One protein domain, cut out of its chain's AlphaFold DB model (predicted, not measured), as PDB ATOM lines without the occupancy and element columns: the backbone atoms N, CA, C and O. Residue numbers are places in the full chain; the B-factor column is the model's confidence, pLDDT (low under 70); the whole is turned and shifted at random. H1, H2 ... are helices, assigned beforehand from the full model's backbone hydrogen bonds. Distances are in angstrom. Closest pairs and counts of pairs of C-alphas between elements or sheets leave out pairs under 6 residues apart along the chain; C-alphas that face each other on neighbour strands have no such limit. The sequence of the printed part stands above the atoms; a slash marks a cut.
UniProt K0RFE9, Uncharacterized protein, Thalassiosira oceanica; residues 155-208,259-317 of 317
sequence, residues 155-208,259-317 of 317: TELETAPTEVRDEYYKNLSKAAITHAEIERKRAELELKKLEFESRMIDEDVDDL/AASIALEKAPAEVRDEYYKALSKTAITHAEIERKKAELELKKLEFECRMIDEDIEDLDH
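AT A GLANCE: This is residues 155 to 208 and 259 to 317 of the 317 residues of an uncharacterized protein of Thalassiosira oceanica (UniProt K0RFE9). Two long helices, H1 and H3, run side by side in the same direction as a slender rod, crossing at a small angle, with a short helix, H2, set off to the side near the first turns of H3. Toward their last residues the two long helices part, and residues 197 to 208 and 306 to 317 stand free. The printed part has 113 residues with three named helices, in the order H1, H2, H3, and no named strand; its class is all helix. It is extended, with a radius of gyration of the C-alphas of 23.4 A and spans of 74 by 26 by 20 A.

IN THESE COORDINATES: H1 is residues 162 to 208, 68.7 A from its first C-alpha, at (83.909, 117.155, 127.218), to its last, at (109.665, 172.149, 95.112). H3 is residues 269 to 315, 69.4 A long, and ends with C-alpha 315 at (95.362, 178.340, 104.104). H2 is residues 259 to 265, 10.3 A long.

HOW THE PARTS SIT: H1 and H3 touch, and their closest C-alphas, those of Ile 182 and Arg 291, are 6.3 A apart. They run the same way at a shallow tilt of 17 degrees. H2 and H3 are close but not clearly touching, with the closest C-alphas, those of Leu 264 and Arg 272, 6.2 A apart. They run opposite ways at a steep tilt of 44 degrees. H1 and H2 are apart. In H1 and H2 every O i to N i+4 pair is within hydrogen-bond range; in H3, 42 of 43 are.

THE WHOLE: The C-alphas farthest apart, those of Pro 268 and His 317, are 74.6 A from each other. Residues 209 to 258 are not printed, and C-alphas 208 and 259 are 61.8 A apart across this cut. The link from H2 to H3 is tight. The mean pLDDT of the printed part is 74.0, and 30 residues are under 70, among them 202 to 208 and 259 to 264.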
ATOM      1  N   THR A 155      98.558 118.764 126.572       59.41
ATOM      2  CA  THR A 155      98.257 117.323 126.419       59.41
ATOM      3  C   THR A 155      97.229 116.812 127.441       59.41
ATOM      4  O   THR A 155      96.542 115.822 127.217       59.41
ATOM      5  N   GLU A 156      97.078 117.513 128.565       64.25
ATOM      6  CA  GLU A 156      96.096 117.233 129.615       64.25
ATOM      7  C   GLU A 156      94.653 117.575 129.219       64.25
ATOM      8  O   GLU A 156      93.713 116.984 129.758       64.25
ATOM      9  N   LEU A 157      94.462 118.487 128.261       67.50
ATOM     10  CA  LEU A 157      93.146 118.919 127.804       67.50
ATOM     11  C   LEU A 157      92.385 117.769 127.143       67.50
ATOM     12  O   LEU A 157      91.171 117.688 127.277       67.50
ATOM     13  N   GLU A 158      93.082 116.824 126.504       67.56
ATOM     14  CA  GLU A 158      92.464 115.638 125.899       67.56
ATOM     15  C   GLU A 158      91.740 114.756 126.926       67.56
ATOM     16  O   GLU A 158      90.737 114.122 126.588       67.56
ATOM     17  N   THR A 159      92.212 114.769 128.179       74.44
ATOM     18  CA  THR A 159      91.670 113.975 129.295       74.44
ATOM     19  C   THR A 159      90.598 114.696 130.114       74.44
ATOM     20  O   THR A 159      89.960 114.072 130.964       74.44
ATOM     21  N   ALA A 160      90.383 115.992 129.872       72.38
ATOM     22  CA  ALA A 160      89.381 116.785 130.575       72.38
ATOM     23  C   ALA A 160      87.944 116.404 130.150       72.38
ATOM     24  O   ALA A 160      87.735 115.901 129.037       72.38
ATOM     25  N   PRO A 161      86.929 116.657 131.004       81.62
ATOM     26  CA  PRO A 161      85.526 116.474 130.642       81.62
ATOM     27  C   PRO A 161      85.166 117.223 129.354       81.62
ATOM     28  O   PRO A 161      85.652 118.328 129.106       81.62
ATOM     29  N   THR A 162      84.281 116.637 128.545       80.62
ATOM     30  CA  THR A 162      83.909 117.155 127.218       80.62
ATOM     31  C   THR A 162      83.459 118.613 127.270       80.62
ATOM     32  O   THR A 162      83.888 119.415 126.453       80.62
ATOM     33  N   GLU A 163      82.672 118.967 128.284       80.62
ATOM     34  CA  GLU A 163      82.146 120.319 128.504       80.62
ATOM     35  C   GLU A 163      83.262 121.356 128.714       80.62
ATOM     36  O   GLU A 163      83.178 122.465 128.192       80.62
ATOM     37  N   VAL A 164      84.334 120.980 129.420       71.19
ATOM     38  CA  VAL A 164      85.492 121.850 129.685       71.19
ATOM     39  C   VAL A 164      86.334 122.024 128.424       71.19
ATOM     40  O   VAL A 164      86.779 123.132 128.131       71.19
ATOM     41  N   ARG A 165      86.516 120.957 127.636       77.25
ATOM     42  CA  ARG A 165      87.209 121.049 126.339       77.25
ATOM     43  C   ARG A 165      86.447 121.923 125.357       77.25
ATOM     44  O   ARG A 165      87.053 122.776 124.719       77.25
ATOM     45  N   ASP A 166      85.136 121.732 125.249       76.06
ATOM     46  CA  ASP A 166      84.299 122.504 124.333       76.06
ATOM     47  C   ASP A 166      84.301 123.991 124.720       76.06
ATOM     48  O   ASP A 166      84.414 124.859 123.852       76.06
ATOM     49  N   GLU A 167      84.251 124.301 126.020       74.81
ATOM     50  CA  GLU A 167      84.383 125.670 126.526       74.81
ATOM     51  C   GLU A 167      85.780 126.254 126.245       74.81
ATOM     52  O   GLU A 167      85.883 127.393 125.779       74.81
ATOM     53  N   TYR A 168      86.849 125.477 126.442       74.25
ATOM     54  CA  TYR A 168      88.219 125.884 126.121       74.25
ATOM     55  C   TYR A 168      88.387 126.199 124.630       74.25
ATOM     56  O   TYR A 168      88.808 127.304 124.289       74.25
ATOM     57  N   TYR A 169      87.996 125.286 123.735       77.81
ATOM     58  CA  TYR A 169      88.108 125.497 122.288       77.81
ATOM     59  C   TYR A 169      87.248 126.663 121.808       77.81
ATOM     60  O   TYR A 169      87.674 127.433 120.948       77.81
ATOM     61  N   LYS A 170      86.061 126.854 122.392       76.50
ATOM     62  CA  LYS A 170      85.209 128.007 122.093       76.50
ATOM     63  C   LYS A 170      85.863 129.325 122.508       76.50
ATOM     64  O   LYS A 170      85.814 130.295 121.752       76.50
ATOM     65  N   ASN A 171      86.481 129.372 123.685       70.31
ATOM     66  CA  ASN A 171      87.177 130.565 124.166       70.31
ATOM     67  C   ASN A 171      88.444 130.849 123.355       70.31
ATOM     68  O   ASN A 171      88.690 132.001 123.006       70.31
ATOM     69  N   LEU A 172      89.200 129.812 123.000       74.31
ATOM     70  CA  LEU A 172      90.392 129.937 122.170       74.31
ATOM     71  C   LEU A 172      90.043 130.400 120.750       74.31
ATOM     72  O   LEU A 172      90.666 131.323 120.239       74.31
ATOM     73  N   SER A 173      88.988 129.841 120.149       72.94
ATOM     74  CA  SER A 173      88.450 130.307 118.865       72.94
ATOM     75  C   SER A 173      88.046 131.781 118.928       72.94
ATOM     76  O   SER A 173      88.401 132.556 118.044       72.94
ATOM     77  N   LYS A 174      87.361 132.203 119.998       70.31
ATOM     78  CA  LYS A 174      87.000 133.611 120.189       70.31
ATOM     79  C   LYS A 174      88.236 134.507 120.320       70.31
ATOM     80  O   LYS A 174      88.246 135.600 119.756       70.31
ATOM     81  N   ALA A 175      89.263 134.059 121.041       65.56
ATOM     82  CA  ALA A 175      90.520 134.790 121.181       65.56
ATOM     83  C   ALA A 175      91.247 134.919 119.835       65.56
ATOM     84  O   ALA A 175      91.657 136.018 119.483       65.56
ATOM     85  N   ALA A 176      91.317 133.839 119.051       67.88
ATOM     86  CA  ALA A 176      91.912 133.843 117.717       67.88
ATOM     87  C   ALA A 176      91.187 134.807 116.763       67.88
ATOM     88  O   ALA A 176      91.832 135.615 116.102       67.88
ATOM     89  N   ILE A 177      89.848 134.793 116.748       72.50
ATOM     90  CA  ILE A 177      89.046 135.747 115.961       72.50
ATOM     91  C   ILE A 177      89.334 137.186 116.401       72.50
ATOM     92  O   ILE A 177      89.572 138.052 115.567       72.50
ATOM     93  N   THR A 178      89.358 137.439 117.712       71.00
ATOM     94  CA  THR A 178      89.634 138.781 118.249       71.00
ATOM     95  C   THR A 178      91.042 139.253 117.871       71.00
ATOM     96  O   THR A 178      91.221 140.412 117.516       71.00
ATOM     97  N   HIS A 179      92.037 138.364 117.904       69.00
ATOM     98  CA  HIS A 179      93.399 138.678 117.480       69.00
ATOM     99  C   HIS A 179      93.459 139.011 115.987       69.00
ATOM    100  O   HIS A 179      94.058 140.010 115.606       69.00
ATOM    101  N   ALA A 180      92.782 138.226 115.145       67.62
ATOM    102  CA  ALA A 180      92.684 138.508 113.715       67.62
ATOM    103  C   ALA A 180      92.022 139.872 113.439       67.62
ATOM    104  O   ALA A 180      92.468 140.610 112.567       67.62
ATOM    105  N   GLU A 181      90.993 140.251 114.206       68.44
ATOM    106  CA  GLU A 181      90.379 141.583 114.114       68.44
ATOM    107  C   GLU A 181      91.337 142.712 114.530       68.44
ATOM    108  O   GLU A 181      91.304 143.785 113.928       68.44
ATOM    109  N   ILE A 182      92.182 142.491 115.544       70.56
ATOM    110  CA  ILE A 182      93.197 143.463 115.982       70.56
ATOM    111  C   ILE A 182      94.264 143.643 114.901       70.56
ATOM    112  O   ILE A 182      94.553 144.777 114.533       70.56
ATOM    113  N   GLU A 183      94.801 142.550 114.361       70.56
ATOM    114  CA  GLU A 183      95.796 142.597 113.284       70.56
ATOM    115  C   GLU A 183      95.230 143.251 112.022       70.56
ATOM    116  O   GLU A 183      95.878 144.104 111.422       70.56
ATOM    117  N   ARG A 184      93.965 142.971 111.676       80.69
ATOM    118  CA  ARG A 184      93.292 143.670 110.575       80.69
ATOM    119  C   ARG A 184      93.233 145.180 110.814       80.69
ATOM    120  O   ARG A 184      93.544 145.948 109.913       80.69
ATOM    121  N   LYS A 185      92.867 145.616 112.024       73.12
ATOM    122  CA  LYS A 185      92.847 147.045 112.377       73.12
ATOM    123  C   LYS A 185      94.246 147.670 112.373       73.12
ATOM    124  O   LYS A 185      94.371 148.823 111.980       73.12
ATOM    125  N   ARG A 186      95.287 146.943 112.795       71.06
ATOM    126  CA  ARG A 186      96.684 147.408 112.713       71.06
ATOM    127  C   ARG A 186      97.113 147.620 111.266       71.06
ATOM    128  O   ARG A 186      97.618 148.689 110.956       71.06
ATOM    129  N   ALA A 187      96.822 146.665 110.385       72.69
ATOM    130  CA  ALA A 187      97.095 146.800 108.957       72.69
ATOM    131  C   ALA A 187      96.307 147.965 108.326       72.69
ATOM    132  O   ALA A 187      96.857 148.728 107.540       72.69
ATOM    133  N   GLU A 188      95.035 148.155 108.707       74.06
ATOM    134  CA  GLU A 188      94.238 149.320 108.285       74.06
ATOM    135  C   GLU A 188      94.876 150.651 108.745       74.06
ATOM    136  O   GLU A 188      94.853 151.628 107.999       74.06
ATOM    137  N   LEU A 189      95.452 150.706 109.952       70.38
ATOM    138  CA  LEU A 189      96.152 151.889 110.468       70.38
ATOM    139  C   LEU A 189      97.480 152.147 109.757       70.38
ATOM    140  O   LEU A 189      97.774 153.289 109.420       70.38
ATOM    141  N   GLU A 190      98.266 151.103 109.517       78.00
ATOM    142  CA  GLU A 190      99.532 151.199 108.791       78.00
ATOM    143  C   GLU A 190      99.308 151.667 107.349       78.00
ATOM    144  O   GLU A 190     100.008 152.557 106.871       78.00
ATOM    145  N   LEU A 191      98.262 151.160 106.691       78.62
ATOM    146  CA  LEU A 191      97.878 151.598 105.353       78.62
ATOM    147  C   LEU A 191      97.446 153.070 105.340       78.62
ATOM    148  O   LEU A 191      97.920 153.827 104.501       78.62
ATOM    149  N   LYS A 192      96.632 153.513 106.309       77.56
ATOM    150  CA  LYS A 192      96.280 154.937 106.455       77.56
ATOM    151  C   LYS A 192      97.498 155.823 106.718       77.56
ATOM    152  O   LYS A 192      97.554 156.940 106.215       77.56
ATOM    153  N   LYS A 193      98.467 155.343 107.502       81.50
ATOM    154  CA  LYS A 193      99.720 156.061 107.755       81.50
ATOM    155  C   LYS A 193     100.529 156.217 106.466       81.50
ATOM    156  O   LYS A 193     100.985 157.317 106.186       81.50
ATOM    157  N   LEU A 194     100.656 155.157 105.667       74.38
ATOM    158  CA  LEU A 194     101.320 155.222 104.361       74.38
ATOM    159  C   LEU A 194     100.588 156.153 103.385       74.38
ATOM    160  O   LEU A 194     101.232 156.922 102.679       74.38
ATOM    161  N   GLU A 195      99.252 156.131 103.362       72.12
ATOM    162  CA  GLU A 195      98.450 157.077 102.570       72.12
ATOM    163  C   GLU A 195      98.665 158.534 103.006       72.12
ATOM    164  O   GLU A 195      98.608 159.439 102.173       72.12
ATOM    165  N   PHE A 196      98.890 158.766 104.300       72.06
ATOM    166  CA  PHE A 196      99.186 160.086 104.846       72.06
ATOM    167  C   PHE A 196     100.613 160.538 104.499       72.06
ATOM    168  O   PHE A 196     100.794 161.631 103.971       72.06
ATOM    169  N   GLU A 197     101.617 159.682 104.709       72.19
ATOM    170  CA  GLU A 197     103.008 159.963 104.327       72.19
ATOM    171  C   GLU A 197     103.142 160.208 102.815       72.19
ATOM    172  O   GLU A 197     103.859 161.116 102.408       72.19
ATOM    173  N   SER A 198     102.406 159.464 101.979       74.06
ATOM    174  CA  SER A 198     102.378 159.693 100.530       74.06
ATOM    175  C   SER A 198     101.813 161.064 100.169       74.06
ATOM    176  O   SER A 198     102.350 161.706  99.274       74.06
ATOM    177  N   ARG A 199     100.754 161.520 100.854       68.69
ATOM    178  CA  ARG A 199     100.165 162.843 100.602       68.69
ATOM    179  C   ARG A 199     101.118 163.975 100.965       68.69
ATOM    180  O   ARG A 199     101.283 164.875 100.154       68.69
ATOM    181  N   MET A 200     101.797 163.887 102.112       65.12
ATOM    182  CA  MET A 200     102.799 164.899 102.467       65.12
ATOM    183  C   MET A 200     103.957 164.943 101.461       65.12
ATOM    184  O   MET A 200     104.438 166.018 101.129       65.12
ATOM    185  N   ILE A 201     104.395 163.789 100.942       71.00
ATOM    186  CA  ILE A 201     105.447 163.750  99.914       71.00
ATOM    187  C   ILE A 201     104.970 164.402  98.609       71.00
ATOM    188  O   ILE A 201     105.747 165.116  97.979       71.00
ATOM    189  N   ASP A 202     103.726 164.157  98.188       64.62
ATOM    190  CA  ASP A 202     103.171 164.783  96.983       64.62
ATOM    191  C   ASP A 202     103.104 166.317  97.134       64.62
ATOM    192  O   ASP A 202     103.464 167.036  96.202       64.62
ATOM    193  N   GLU A 203     102.736 166.813  98.320       62.56
ATOM    194  CA  GLU A 203     102.743 168.244  98.663       62.56
ATOM    195  C   GLU A 203     104.164 168.838  98.631       62.56
ATOM    196  O   GLU A 203     104.399 169.830  97.938       62.56
ATOM    197  N   ASP A 204     105.141 168.187  99.275       64.69
ATOM    198  CA  ASP A 204     106.547 168.618  99.269       64.69
ATOM    199  C   ASP A 204     107.132 168.675  97.840       64.69
ATOM    200  O   ASP A 204     107.940 169.547  97.503       64.69
ATOM    201  N   VAL A 205     106.747 167.731  96.972       67.06
ATOM    202  CA  VAL A 205     107.201 167.684  95.573       67.06
ATOM    203  C   VAL A 205     106.566 168.798  94.739       67.06
ATOM    204  O   VAL A 205     107.264 169.406  93.916       67.06
ATOM    205  N   ASP A 206     105.281 169.083  94.940       59.59
ATOM    206  CA  ASP A 206     104.587 170.168  94.245       59.59
ATOM    207  C   ASP A 206     105.147 171.544  94.647       59.59
ATOM    208  O   ASP A 206     105.378 172.390  93.771       59.59
ATOM    209  N   ASP A 207     105.477 171.746  95.925       61.25
ATOM    210  CA  ASP A 207     106.115 172.974  96.409       61.25
ATOM    211  C   ASP A 207     107.521 173.167  95.812       61.25
ATOM    212  O   ASP A 207     107.826 174.228  95.254       61.25
ATOM    213  N   LEU A 208     108.349 172.113  95.772       61.19
ATOM    214  CA  LEU A 208     109.665 172.149  95.112       61.19
ATOM    215  C   LEU A 208     109.567 172.426  93.597       61.19
ATOM    216  O   LEU A 208     110.432 173.094  93.010       61.19
ATOM    217  N   ALA A 259     106.344 127.422 135.744       55.72
ATOM    218  CA  ALA A 259     106.146 127.004 137.132       55.72
ATOM    219  C   ALA A 259     104.666 126.733 137.467       55.72
ATOM    220  O   ALA A 259     104.363 125.787 138.198       55.72
ATOM    221  N   ALA A 260     103.746 127.534 136.919       60.62
ATOM    222  CA  ALA A 260     102.309 127.331 137.072       60.62
ATOM    223  C   ALA A 260     101.834 126.051 136.371       60.62
ATOM    224  O   ALA A 260     101.050 125.311 136.955       60.62
ATOM    225  N   SER A 261     102.365 125.738 135.186       62.84
ATOM    226  CA  SER A 261     102.022 124.523 134.433       62.84
ATOM    227  C   SER A 261     102.410 123.247 135.192       62.84
ATOM    228  O   SER A 261     101.589 122.349 135.356       62.84
ATOM    229  N   ILE A 262     103.614 123.208 135.776       67.00
ATOM    230  CA  ILE A 262     104.080 122.071 136.597       67.00
ATOM    231  C   ILE A 262     103.252 121.926 137.887       67.00
ATOM    232  O   ILE A 262     103.027 120.817 138.383       67.00
ATOM    233  N   ALA A 263     102.820 123.044 138.477       65.19
ATOM    234  CA  ALA A 263     101.961 123.029 139.657       65.19
ATOM    235  C   ALA A 263     100.533 122.572 139.322       65.19
ATOM    236  O   ALA A 263      99.915 121.878 140.134       65.19
ATOM    237  N   LEU A 264     100.035 122.913 138.129       68.81
ATOM    238  CA  LEU A 264      98.728 122.486 137.644       68.81
ATOM    239  C   LEU A 264      98.660 120.987 137.387       68.81
ATOM    240  O   LEU A 264      97.675 120.377 137.781       68.81
ATOM    241  N   GLU A 265      99.702 120.386 136.814       73.69
ATOM    242  CA  GLU A 265      99.746 118.952 136.489       73.69
ATOM    243  C   GLU A 265      99.464 118.060 137.720       73.69
ATOM    244  O   GLU A 265      98.902 116.969 137.619       73.69
ATOM    245  N   LYS A 266      99.807 118.545 138.921       78.00
ATOM    246  CA  LYS A 266      99.607 117.840 140.200       78.00
ATOM    247  C   LYS A 266      98.349 118.268 140.954       78.00
ATOM    248  O   LYS A 266      98.071 117.713 142.019       78.00
ATOM    249  N   ALA A 267      97.623 119.263 140.454       77.69
ATOM    250  CA  ALA A 267      96.448 119.797 141.116       77.69
ATOM    251  C   ALA A 267      95.214 118.896 140.889       77.69
ATOM    252  O   ALA A 267      95.073 118.273 139.832       77.69
ATOM    253  N   PRO A 268      94.282 118.828 141.859       85.44
ATOM    254  CA  PRO A 268      92.993 118.167 141.669       85.44
ATOM    255  C   PRO A 268      92.238 118.732 140.457       85.44
ATOM    256  O   PRO A 268      92.354 119.919 140.152       85.44
ATOM    257  N   ALA A 269      91.430 117.900 139.790       75.62
ATOM    258  CA  ALA A 269      90.688 118.289 138.582       75.62
ATOM    259  C   ALA A 269      89.852 119.569 138.775       75.62
ATOM    260  O   ALA A 269      89.905 120.461 137.938       75.62
ATOM    261  N   GLU A 270      89.193 119.707 139.926       78.94
ATOM    262  CA  GLU A 270      88.386 120.882 140.285       78.94
ATOM    263  C   GLU A 270      89.206 122.186 140.306       78.94
ATOM    264  O   GLU A 270      88.740 123.227 139.851       78.94
ATOM    265  N   VAL A 271      90.457 122.122 140.777       76.69
ATOM    266  CA  VAL A 271      91.366 123.277 140.847       76.69
ATOM    267  C   VAL A 271      91.908 123.631 139.462       76.69
ATOM    268  O   VAL A 271      92.052 124.811 139.141       76.69
ATOM    269  N   ARG A 272      92.181 122.627 138.618       74.81
ATOM    270  CA  ARG A 272      92.588 122.854 137.222       74.81
ATOM    271  C   ARG A 272      91.472 123.511 136.417       74.81
ATOM    272  O   ARG A 272      91.738 124.475 135.708       74.81
ATOM    273  N   ASP A 273      90.233 123.053 136.573       74.81
ATOM    274  CA  ASP A 273      89.076 123.628 135.880       74.81
ATOM    275  C   ASP A 273      88.852 125.097 136.267       74.81
ATOM    276  O   ASP A 273      88.620 125.949 135.405       74.81
ATOM    277  N   GLU A 274      88.962 125.423 137.558       77.62
ATOM    278  CA  GLU A 274      88.847 126.804 138.036       77.62
ATOM    279  C   GLU A 274      90.004 127.681 137.529       77.62
ATOM    280  O   GLU A 274      89.783 128.825 137.120       77.62
ATOM    281  N   TYR A 275      91.219 127.130 137.454       76.06
ATOM    282  CA  TYR A 275      92.367 127.811 136.862       76.06
ATOM    283  C   TYR A 275      92.180 128.081 135.364       76.06
ATOM    284  O   TYR A 275      92.381 129.214 134.933       76.06
ATOM    285  N   TYR A 276      91.740 127.104 134.565       75.62
ATOM    286  CA  TYR A 276      91.486 127.308 133.131       75.62
ATOM    287  C   TYR A 276      90.362 128.328 132.883       75.62
ATOM    288  O   TYR A 276      90.455 129.159 131.973       75.62
ATOM    289  N   LYS A 277      89.324 128.349 133.730       73.19
ATOM    290  CA  LYS A 277      88.290 129.398 133.704       73.19
ATOM    291  C   LYS A 277      88.858 130.777 134.037       73.19
ATOM    292  O   LYS A 277      88.533 131.752 133.360       73.19
ATOM    293  N   ALA A 278      89.724 130.877 135.043       71.19
ATOM    294  CA  ALA A 278      90.387 132.133 135.374       71.19
ATOM    295  C   ALA A 278      91.314 132.600 134.239       71.19
ATOM    296  O   ALA A 278      91.280 133.769 133.865       71.19
ATOM    297  N   LEU A 279      92.089 131.689 133.649       72.00
ATOM    298  CA  LEU A 279      93.047 131.990 132.590       72.00
ATOM    299  C   LEU A 279      92.348 132.433 131.300       72.00
ATOM    300  O   LEU A 279      92.719 133.452 130.724       72.00
ATOM    301  N   SER A 280      91.273 131.745 130.901       70.75
ATOM    302  CA  SER A 280      90.445 132.159 129.759       70.75
ATOM    303  C   SER A 280      89.799 133.529 129.976       70.75
ATOM    304  O   SER A 280      89.803 134.360 129.070       70.75
ATOM    305  N   LYS A 281      89.313 133.825 131.191       74.94
ATOM    306  CA  LYS A 281      88.781 135.151 131.527       74.94
ATOM    307  C   LYS A 281      89.857 136.234 131.437       74.94
ATOM    308  O   LYS A 281      89.588 137.289 130.871       74.94
ATOM    309  N   THR A 282      91.059 135.965 131.949       71.12
ATOM    310  CA  THR A 282      92.201 136.888 131.862       71.12
ATOM    311  C   THR A 282      92.596 137.147 130.408       71.12
ATOM    312  O   THR A 282      92.757 138.306 130.026       71.12
ATOM    313  N   ALA A 283      92.671 136.103 129.577       65.56
ATOM    314  CA  ALA A 283      92.970 136.225 128.151       65.56
ATOM    315  C   ALA A 283      91.926 137.082 127.414       65.56
ATOM    316  O   ALA A 283      92.290 137.981 126.659       65.56
ATOM    317  N   ILE A 284      90.632 136.878 127.696       69.12
ATOM    318  CA  ILE A 284      89.550 137.713 127.148       69.12
ATOM    319  C   ILE A 284      89.719 139.171 127.588       69.12
ATOM    320  O   ILE A 284      89.660 140.066 126.751       69.12
ATOM    321  N   THR A 285      89.963 139.427 128.876       73.75
ATOM    322  CA  THR A 285      90.143 140.804 129.361       73.75
ATOM    323  C   THR A 285      91.374 141.480 128.765       73.75
ATOM    324  O   THR A 285      91.316 142.667 128.465       73.75
ATOM    325  N   HIS A 286      92.465 140.741 128.557       69.75
ATOM    326  CA  HIS A 286      93.665 141.265 127.911       69.75
ATOM    327  C   HIS A 286      93.379 141.641 126.454       69.75
ATOM    328  O   HIS A 286      93.666 142.760 126.041       69.75
ATOM    329  N   ALA A 287      92.720 140.754 125.700       64.06
ATOM    330  CA  ALA A 287      92.313 141.033 124.325       64.06
ATOM    331  C   ALA A 287      91.364 142.245 124.228       64.06
ATOM    332  O   ALA A 287      91.488 143.060 123.318       64.06
ATOM    333  N   GLU A 288      90.440 142.414 125.180       74.69
ATOM    334  CA  GLU A 288      89.561 143.591 125.240       74.69
ATOM    335  C   GLU A 288      90.319 144.896 125.539       74.69
ATOM    336  O   GLU A 288      89.942 145.946 125.016       74.69
ATOM    337  N   ILE A 289      91.364 144.847 126.372       79.12
ATOM    338  CA  ILE A 289      92.227 146.002 126.660       79.12
ATOM    339  C   ILE A 289      93.014 146.394 125.409       79.12
ATOM    340  O   ILE A 289      92.950 147.555 125.010       79.12
ATOM    341  N   GLU A 290      93.672 145.436 124.757       71.31
ATOM    342  CA  GLU A 290      94.413 145.667 123.510       71.31
ATOM    343  C   GLU A 290      93.504 146.232 122.412       71.31
ATOM    344  O   GLU A 290      93.835 147.227 121.769       71.31
ATOM    345  N   ARG A 291      92.285 145.692 122.268       78.25
ATOM    346  CA  ARG A 291      91.293 146.227 121.327       78.25
ATOM    347  C   ARG A 291      90.942 147.687 121.622       78.25
ATOM    348  O   ARG A 291      90.835 148.486 120.697       78.25
ATOM    349  N   LYS A 292      90.740 148.045 122.895       84.06
ATOM    350  CA  LYS A 292      90.444 149.431 123.294       84.06
ATOM    351  C   LYS A 292      91.636 150.359 123.083       84.06
ATOM    352  O   LYS A 292      91.422 151.509 122.716       84.06
ATOM    353  N   LYS A 293      92.860 149.877 123.304       81.38
ATOM    354  CA  LYS A 293      94.086 150.634 123.040       81.38
ATOM    355  C   LYS A 293      94.199 150.967 121.549       81.38
ATOM    356  O   LYS A 293      94.307 152.139 121.211       81.38
ATOM    357  N   ALA A 294      94.015 149.973 120.678       73.81
ATOM    358  CA  ALA A 294      93.984 150.180 119.230       73.81
ATOM    359  C   ALA A 294      92.851 151.132 118.789       73.81
ATOM    360  O   ALA A 294      93.041 151.979 117.924       73.81
ATOM    361  N   GLU A 295      91.663 151.043 119.402       81.81
ATOM    362  CA  GLU A 295      90.558 151.982 119.137       81.81
ATOM    363  C   GLU A 295      90.874 153.426 119.567       81.81
ATOM    364  O   GLU A 295      90.397 154.365 118.931       81.81
ATOM    365  N   LEU A 296      91.644 153.622 120.640       87.25
ATOM    366  CA  LEU A 296      92.080 154.949 121.082       87.25
ATOM    367  C   LEU A 296      93.155 155.530 120.162       87.25
ATOM    368  O   LEU A 296      93.056 156.700 119.806       87.25
ATOM    369  N   GLU A 297      94.130 154.722 119.744       82.38
ATOM    370  CA  GLU A 297      95.151 155.131 118.768       82.38
ATOM    371  C   GLU A 297      94.513 155.533 117.434       82.38
ATOM    372  O   GLU A 297      94.831 156.588 116.892       82.38
ATOM    373  N   LEU A 298      93.525 154.768 116.960       81.44
ATOM    374  CA  LEU A 298      92.783 155.102 115.745       81.44
ATOM    375  C   LEU A 298      92.031 156.434 115.872       81.44
ATOM    376  O   LEU A 298      92.086 157.257 114.967       81.44
ATOM    377  N   LYS A 299      91.377 156.686 117.011       88.12
ATOM    378  CA  LYS A 299      90.706 157.973 117.263       88.12
ATOM    379  C   LYS A 299      91.676 159.145 117.358       88.12
ATOM    380  O   LYS A 299      91.296 160.256 117.001       88.12
ATOM    381  N   LYS A 300      92.884 158.911 117.876       88.56
ATOM    382  CA  LYS A 300      93.942 159.921 117.934       88.56
ATOM    383  C   LYS A 300      94.378 160.304 116.517       88.56
ATOM    384  O   LYS A 300      94.339 161.482 116.192       88.56
ATOM    385  N   LEU A 301      94.643 159.317 115.661       83.19
ATOM    386  CA  LEU A 301      94.964 159.541 114.246       83.19
ATOM    387  C   LEU A 301      93.824 160.240 113.486       83.19
ATOM    388  O   LEU A 301      94.065 161.188 112.752       83.19
ATOM    389  N   GLU A 302      92.566 159.838 113.695       84.12
ATOM    390  CA  GLU A 302      91.397 160.514 113.097       84.12
ATOM    391  C   GLU A 302      91.207 161.957 113.585       84.12
ATOM    392  O   GLU A 302      90.531 162.757 112.935       84.12
ATOM    393  N   PHE A 303      91.705 162.285 114.775       90.25
ATOM    394  CA  PHE A 303      91.710 163.653 115.278       90.25
ATOM    395  C   PHE A 303      92.847 164.461 114.646       90.25
ATOM    396  O   PHE A 303      92.591 165.554 114.160       90.25
ATOM    397  N   GLU A 304      94.056 163.899 114.582       85.69
ATOM    398  CA  GLU A 304      95.214 164.518 113.922       85.69
ATOM    399  C   GLU A 304      94.935 164.811 112.440       85.69
ATOM    400  O   GLU A 304      95.180 165.923 111.996       85.69
ATOM    401  N   CYS A 305      94.310 163.882 111.706       77.12
ATOM    402  CA  CYS A 305      93.921 164.117 110.309       77.12
ATOM    403  C   CYS A 305      92.946 165.295 110.166       77.12
ATOM    404  O   CYS A 305      93.091 166.105 109.262       77.12
ATOM    405  N   ARG A 306      91.967 165.414 111.074       86.00
ATOM    406  CA  ARG A 306      90.990 166.513 111.028       86.00
ATOM    407  C   ARG A 306      91.609 167.873 111.317       86.00
ATOM    408  O   ARG A 306      91.193 168.841 110.707       86.00
ATOM    409  N   MET A 307      92.574 167.937 112.234       85.88
ATOM    410  CA  MET A 307      93.308 169.177 112.506       85.88
ATOM    411  C   MET A 307      94.052 169.658 111.257       85.88
ATOM    412  O   MET A 307      94.029 170.840 110.957       85.88
ATOM    413  N   ILE A 308      94.654 168.731 110.509       80.69
ATOM    414  CA  ILE A 308      95.383 169.052 109.278       80.69
ATOM    415  C   ILE A 308      94.423 169.494 108.172       80.69
ATOM    416  O   ILE A 308      94.689 170.489 107.511       80.69
ATOM    417  N   ASP A 309      93.292 168.802 107.998       82.06
ATOM    418  CA  ASP A 309      92.268 169.219 107.031       82.06
ATOM    419  C   ASP A 309      91.750 170.643 107.343       82.06
ATOM    420  O   ASP A 309      91.578 171.446 106.429       82.06
ATOM    421  N   GLU A 310      91.543 170.976 108.627       85.69
ATOM    422  CA  GLU A 310      91.156 172.326 109.072       85.69
ATOM    423  C   GLU A 310      92.264 173.364 108.796       85.69
ATOM    424  O   GLU A 310      91.968 174.443 108.282       85.69
ATOM    425  N   ASP A 311      93.534 173.034 109.061       82.69
ATOM    426  CA  ASP A 311      94.676 173.917 108.777       82.69
ATOM    427  C   ASP A 311      94.846 174.177 107.261       82.69
ATOM    428  O   ASP A 311      95.201 175.286 106.857       82.69
ATOM    429  N   ILE A 312      94.561 173.183 106.407       78.75
ATOM    430  CA  ILE A 312      94.577 173.327 104.941       78.75
ATOM    431  C   ILE A 312      93.430 174.230 104.467       78.75
ATOM    432  O   ILE A 312      93.653 175.118 103.643       78.75
ATOM    433  N   GLU A 313      92.210 174.041 104.987       81.75
ATOM    434  CA  GLU A 313      91.065 174.899 104.644       81.75
ATOM    435  C   GLU A 313      91.313 176.370 105.026       81.75
ATOM    436  O   GLU A 313      90.915 177.274 104.284       81.75
ATOM    437  N   ASP A 314      92.010 176.619 106.138       80.31
ATOM    438  CA  ASP A 314      92.388 177.964 106.579       80.31
ATOM    439  C   ASP A 314      93.474 178.612 105.693       80.31
ATOM    440  O   ASP A 314      93.506 179.839 105.576       80.31
ATOM    441  N   LEU A 315      94.345 177.829 105.041       74.19
ATOM    442  CA  LEU A 315      95.362 178.340 104.104       74.19
ATOM    443  C   LEU A 315      94.781 178.758 102.741       74.19
ATOM    444  O   LEU A 315      95.365 179.605 102.060       74.19
ATOM    445  N   ASP A 316      93.630 178.205 102.352       68.44
ATOM    446  CA  ASP A 316      92.930 178.513 101.096       68.44
ATOM    447  C   ASP A 316      92.049 179.790 101.167       68.44
ATOM    448  O   ASP A 316      91.419 180.183 100.171       68.44
ATOM    449  N   HIS A 317      91.983 180.461 102.324       64.19
ATOM    450  CA  HIS A 317      91.158 181.653 102.587       64.19
ATOM    451  C   HIS A 317      91.955 182.954 102.768       64.19
ATOM    452  O   HIS A 317      91.475 183.991 102.236       64.19
TER     453      HIS A 317